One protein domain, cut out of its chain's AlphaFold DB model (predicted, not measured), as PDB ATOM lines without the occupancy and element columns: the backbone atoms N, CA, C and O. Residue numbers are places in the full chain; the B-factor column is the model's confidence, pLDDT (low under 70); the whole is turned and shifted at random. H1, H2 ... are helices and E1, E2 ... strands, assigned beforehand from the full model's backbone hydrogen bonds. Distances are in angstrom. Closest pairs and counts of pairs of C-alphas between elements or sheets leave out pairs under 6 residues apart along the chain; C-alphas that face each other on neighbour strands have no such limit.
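Overview. This is residues 46 to 88 of the 88 residues of an uncharacterized protein of Cyanobium usitatum str. Tous (UniProt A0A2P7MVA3). What is the main picture? Two parallel strands, E1 and E2, lie side by side; helix H1 packs on E1, and short H2 sits in the crossover between them. How large is it? 43 residues are printed, in order H1, E1, H2, E2, mixed class, under half in named elements. It is compact, radius of gyration of the C-alphas 9.0 A, spans 24 by 18 by 16 A.

Along the chain. Where are the helices? H1 is residues 55 to 62, 10.5 A, from C-alpha 55 at (26.480, 9.368, 20.121); H2 is 74 to 77, 5.9 A. And the strands? E1 is 66 to 70, 13.5 A; E2 is 84 to 87, 9.8 A, ending at C-alpha 87 (25.912, 19.428, 5.122).

Arrangement. How do H1 and H2 stand? They are close but not clearly touching; the closest C-alphas, Met 57 and Asn 75, are 7.5 A apart. Every O i to N i+4 pair of H1 is within hydrogen-bond range; H2 is too short for one. How do E1 and E2 pair? They are parallel, at 30 degrees; N 85 and O 67 are within range, 2.8 A. E1, H2, E2 form a strand-helix-strand unit, parallel neighbours with a helix between, its crossover right-handed.

Size, cuts and confidence. How far does it reach? The farthest C-alphas, Arg 49 and Gly 64, are 24.3 A apart. Any cut or weakness? The printed part has no cut, no link is long, and no printed residue is under 70 pLDDT.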
ATOM      1  N   SER A  46      23.385  10.847   8.989       92.88
ATOM      2  CA  SER A  46      22.508  11.380  10.038       92.88
ATOM      3  C   SER A  46      21.966  12.764   9.671       92.88
ATOM      4  O   SER A  46      22.604  13.784   9.900       92.88
ATOM      5  N   LEU A  47      20.757  12.812   9.104       90.25
ATOM      6  CA  LEU A  47      20.117  14.041   8.600       90.25
ATOM      7  C   LEU A  47      19.004  14.547   9.532       90.25
ATOM      8  O   LEU A  47      17.852  14.720   9.136       90.25
ATOM      9  N   HIS A  48      19.328  14.742  10.804       85.25
ATOM     10  CA  HIS A  48      18.377  15.177  11.829       85.25
ATOM     11  C   HIS A  48      18.197  16.704  11.842       85.25
ATOM     12  O   HIS A  48      19.156  17.444  11.664       85.25
ATOM     13  N   ARG A  49      16.985  17.208  12.134       80.25
ATOM     14  CA  ARG A  49      16.718  18.658  12.326       80.25
ATOM     15  C   ARG A  49      17.376  19.235  13.586       80.25
ATOM     16  O   ARG A  49      17.673  20.420  13.654       80.25
ATOM     17  N   SER A  50      17.523  18.410  14.607       72.81
ATOM     18  CA  SER A  50      18.239  18.706  15.840       72.81
ATOM     19  C   SER A  50      18.497  17.369  16.512       72.81
ATOM     20  O   SER A  50      17.605  16.520  16.561       72.81
ATOM     21  N   GLU A  51      19.712  17.163  16.980       75.00
ATOM     22  CA  GLU A  51      20.096  16.002  17.764       75.00
ATOM     23  C   GLU A  51      20.954  16.501  18.917       75.00
ATOM     24  O   GLU A  51      21.554  17.575  18.830       75.00
ATOM     25  N   GLY A  52      20.889  15.787  20.039       84.50
ATOM     26  CA  GLY A  52      21.545  16.210  21.268       84.50
ATOM     27  C   GLY A  52      23.059  16.169  21.112       84.50
ATOM     28  O   GLY A  52      23.673  17.120  20.641       84.50
ATOM     29  N   PHE A  53      23.661  15.071  21.555       87.38
ATOM     30  CA  PHE A  53      25.110  14.932  21.511       87.38
ATOM     31  C   PHE A  53      25.613  14.470  20.146       87.38
ATOM     32  O   PHE A  53      26.461  15.132  19.575       87.38
ATOM     33  N   GLY A  54      25.124  13.345  19.631       91.00
ATOM     34  CA  GLY A  54      25.692  12.713  18.442       91.00
ATOM     35  C   GLY A  54      26.303  11.360  18.692       91.00
ATOM     36  O   GLY A  54      27.229  10.987  17.984       91.00
ATOM     37  N   ARG A  55      25.807  10.597  19.672       92.62
ATOM     38  CA  ARG A  55      26.480   9.368  20.121       92.62
ATOM     39  C   ARG A  55      26.769   8.390  18.977       92.62
ATOM     40  O   ARG A  55      27.898   7.934  18.869       92.62
ATOM     41  N   GLY A  56      25.795   8.132  18.102       93.38
ATOM     42  CA  GLY A  56      25.998   7.235  16.958       93.38
ATOM     43  C   GLY A  56      27.046   7.755  15.965       93.38
ATOM     44  O   GLY A  56      27.854   6.983  15.466       93.38
ATOM     45  N   MET A  57      27.098   9.072  15.741       94.81
ATOM     46  CA  MET A  57      28.126   9.698  14.898       94.81
ATOM     47  C   MET A  57      29.508   9.621  15.549       94.81
ATOM     48  O   MET A  57      30.483   9.297  14.880       94.81
ATOM     49  N   ALA A  58      29.597   9.867  16.856       94.44
ATOM     50  CA  ALA A  58      30.840   9.750  17.609       94.44
ATOM     51  C   ALA A  58      31.364   8.304  17.630       94.44
ATOM     52  O   ALA A  58      32.569   8.076  17.552       94.44
ATOM     53  N   GLU A  59      30.476   7.315  17.730       95.31
ATOM     54  CA  GLU A  59      30.820   5.892  17.636       95.31
ATOM     55  C   GLU A  59      31.279   5.519  16.217       95.31
ATOM     56  O   GLU A  59      32.305   4.859  16.068       95.31
ATOM     57  N   ALA A  60      30.595   6.000  15.175       95.25
ATOM     58  CA  ALA A  60      30.981   5.780  13.780       95.25
ATOM     59  C   ALA A  60      32.359   6.385  13.444       95.25
ATOM     60  O   ALA A  60      33.207   5.694  12.879       95.25
ATOM     61  N   LEU A  61      32.631   7.627  13.868       95.19
ATOM     62  CA  LEU A  61      33.945   8.261  13.687       95.19
ATOM     63  C   LEU A  61      35.061   7.489  14.405       95.19
ATOM     64  O   LEU A  61      36.138   7.312  13.840       95.19
ATOM     65  N   GLN A  62      34.813   6.989  15.622       94.31
ATOM     66  CA  GLN A  62      35.781   6.154  16.353       94.31
ATOM     67  C   GLN A  62      36.089   4.835  15.637       94.31
ATOM     68  O   GLN A  62      37.188   4.302  15.782       94.31
ATOM     69  N   LEU A  63      35.135   4.317  14.863       93.81
ATOM     70  CA  LEU A  63      35.294   3.117  14.044       93.81
ATOM     71  C   LEU A  63      35.906   3.406  12.663       93.81
ATOM     72  O   LEU A  63      36.095   2.474  11.885       93.81
ATOM     73  N   GLY A  64      36.237   4.664  12.355       94.31
ATOM     74  CA  GLY A  64      36.822   5.052  11.070       94.31
ATOM     75  C   GLY A  64      35.817   5.113   9.918       94.31
ATOM     76  O   GLY A  64      36.222   5.075   8.760       94.31
ATOM     77  N   VAL A  65      34.522   5.192  10.226       95.00
ATOM     78  CA  VAL A  65      33.444   5.289   9.236       95.00
ATOM     79  C   VAL A  65      33.248   6.752   8.850       95.00
ATOM     80  O   VAL A  65      33.202   7.621   9.724       95.00
ATOM     81  N   ASP A  66      33.086   7.032   7.555       96.75
ATOM     82  CA  ASP A  66      32.738   8.374   7.086       96.75
ATOM     83  C   ASP A  66      31.364   8.788   7.623       96.75
ATOM     84  O   ASP A  66      30.383   8.057   7.493       96.75
ATOM     85  N   VAL A  67      31.256   9.982   8.201       96.88
ATOM     86  CA  VAL A  67      30.010  10.509   8.762       96.88
ATOM     87  C   VAL A  67      29.523  11.692   7.944       96.88
ATOM     88  O   VAL A  67      30.173  12.733   7.894       96.88
ATOM     89  N   ILE A  68      28.331  11.563   7.364       96.31
ATOM     90  CA  ILE A  68      27.606  12.672   6.739       96.31
ATOM     91  C   ILE A  68      26.524  13.130   7.714       96.31
ATOM     92  O   ILE A  68      25.625  12.364   8.068       96.31
ATOM     93  N   THR A  69      26.599  14.382   8.152       94.81
ATOM     94  CA  THR A  69      25.686  14.944   9.157       94.81
ATOM     95  C   THR A  69      25.299  16.379   8.829       94.81
ATOM     96  O   THR A  69      25.844  16.981   7.910       94.81
ATOM     97  N   MET A  70      24.363  16.943   9.580       93.00
ATOM     98  CA  MET A  70      24.002  18.351   9.491       93.00
ATOM     99  C   MET A  70      24.999  19.247  10.232       93.00
ATOM    100  O   MET A  70      25.437  18.929  11.335       93.00
ATOM    101  N   ALA A  71      25.310  20.411   9.658       89.56
ATOM    102  CA  ALA A  71      26.250  21.400  10.197       89.56
ATOM    103  C   ALA A  71      25.668  22.260  11.345       89.56
ATOM    104  O   ALA A  71      25.910  23.467  11.409       89.56
ATOM    105  N   TYR A  72      24.861  21.669  12.227       87.75
ATOM    106  CA  TYR A  72      24.280  22.325  13.401       87.75
ATOM    107  C   TYR A  72      24.032  21.319  14.534       87.75
ATOM    108  O   TYR A  72      23.865  20.126  14.291       87.75
ATOM    109  N   GLY A  73      23.942  21.809  15.774       86.50
ATOM    110  CA  GLY A  73      23.713  20.980  16.968       86.50
ATOM    111  C   GLY A  73      25.006  20.491  17.628       86.50
ATOM    112  O   GLY A  73      26.099  20.915  17.250       86.50
ATOM    113  N   GLY A  74      24.887  19.610  18.628       88.44
ATOM    114  CA  GLY A  74      26.030  19.170  19.445       88.44
ATOM    115  C   GLY A  74      27.063  18.331  18.690       88.44
ATOM    116  O   GLY A  74      28.230  18.308  19.062       88.44
ATOM    117  N   ASN A  75      26.682  17.721  17.564       91.56
ATOM    118  CA  ASN A  75      27.621  16.961  16.742       91.56
ATOM    119  C   ASN A  75      28.752  17.831  16.161       91.56
ATOM    120  O   ASN A  75      29.838  17.325  15.894       91.56
ATOM    121  N   THR A  76      28.530  19.143  16.020       91.50
ATOM    122  CA  THR A  76      29.539  20.076  15.494       91.50
ATOM    123  C   THR A  76      30.782  20.190  16.378       91.50
ATOM    124  O   THR A  76      31.843  20.555  15.875       91.50
ATOM    125  N   ASP A  77      30.685  19.796  17.651       92.50
ATOM    126  CA  ASP A  77      31.806  19.801  18.592       92.50
ATOM    127  C   ASP A  77      32.857  18.723  18.273       92.50
ATOM    128  O   ASP A  77      34.018  18.864  18.656       92.50
ATOM    129  N   PHE A  78      32.477  17.642  17.578       94.06
ATOM    130  CA  PHE A  78      33.384  16.521  17.289       94.06
ATOM    131  C   PHE A  78      33.384  16.051  15.831       94.06
ATOM    132  O   PHE A  78      34.343  15.397  15.424       94.06
ATOM    133  N   CYS A  79      32.364  16.375  15.029       93.69
ATOM    134  CA  CYS A  79      32.314  16.090  13.593       93.69
ATOM    135  C   CYS A  79      33.271  17.017  12.834       93.69
ATOM    136  O   CYS A  79      32.870  17.910  12.089       93.69
ATOM    137  N   THR A  80      34.562  16.792  13.049       91.69
ATOM    138  CA  THR A  80      35.673  17.540  12.473       91.69
ATOM    139  C   THR A  80      36.700  16.565  11.897       91.69
ATOM    140  O   THR A  80      36.786  15.410  12.314       91.69
ATOM    141  N   GLY A  81      37.493  17.023  10.929       93.19
ATOM    142  CA  GLY A  81      38.532  16.205  10.305       93.19
ATOM    143  C   GLY A  81      38.077  15.476   9.033       93.19
ATOM    144  O   GLY A  81      37.012  15.771   8.496       93.19
ATOM    145  N   PRO A  82      38.910  14.561   8.509       96.00
ATOM    146  CA  PRO A  82      38.762  14.032   7.150       96.00
ATOM    147  C   PRO A  82      37.573  13.081   6.961       96.00
ATOM    148  O   PRO A  82      37.135  12.904   5.831       96.00
ATOM    149  N   LEU A  83      37.066  12.486   8.045       96.12
ATOM    150  CA  LEU A  83      35.936  11.548   8.020       96.12
ATOM    151  C   LEU A  83      34.585  12.230   8.285       96.12
ATOM    152  O   LEU A  83      33.556  11.564   8.311       96.12
ATOM    153  N   ALA A  84      34.569  13.542   8.538       96.38
ATOM    154  CA  ALA A  84      33.356  14.284   8.853       96.38
ATOM    155  C   ALA A  84      32.938  15.176   7.678       96.38
ATOM    156  O   ALA A  84      33.666  16.084   7.276       96.38
ATOM    157  N   HIS A  85      31.722  14.953   7.180       96.50
ATOM    158  CA  HIS A  85      31.147  15.617   6.007       96.50
ATOM    159  C   HIS A  85      29.866  16.377   6.396       96.50
ATOM    160  O   HIS A  85      28.754  15.882   6.179       96.50
ATOM    161  N   PRO A  86      29.983  17.561   7.021       93.19
ATOM    162  CA  PRO A  86      28.830  18.359   7.421       93.19
ATOM    163  C   PRO A  86      28.131  19.006   6.211       93.19
ATOM    164  O   PRO A  86      28.766  19.633   5.362       93.19
ATOM    165  N   VAL A  87      26.803  18.897   6.165       91.88
ATOM    166  CA  VAL A  87      25.912  19.428   5.122       91.88
ATOM    167  C   VAL A  87      25.050  20.552   5.709       91.88
ATOM    168  O   VAL A  87      24.649  20.487   6.872       91.88
ATOM    169  N   ARG A  88      24.804  21.608   4.926       83.81
ATOM    170  CA  ARG A  88      23.951  22.749   5.302       83.81
ATOM    171  C   ARG A  88      22.550  22.634   4.727       83.81
ATOM    172  O   ARG A  88      22.440  22.175   3.570       83.81
TER     173      ARG A  88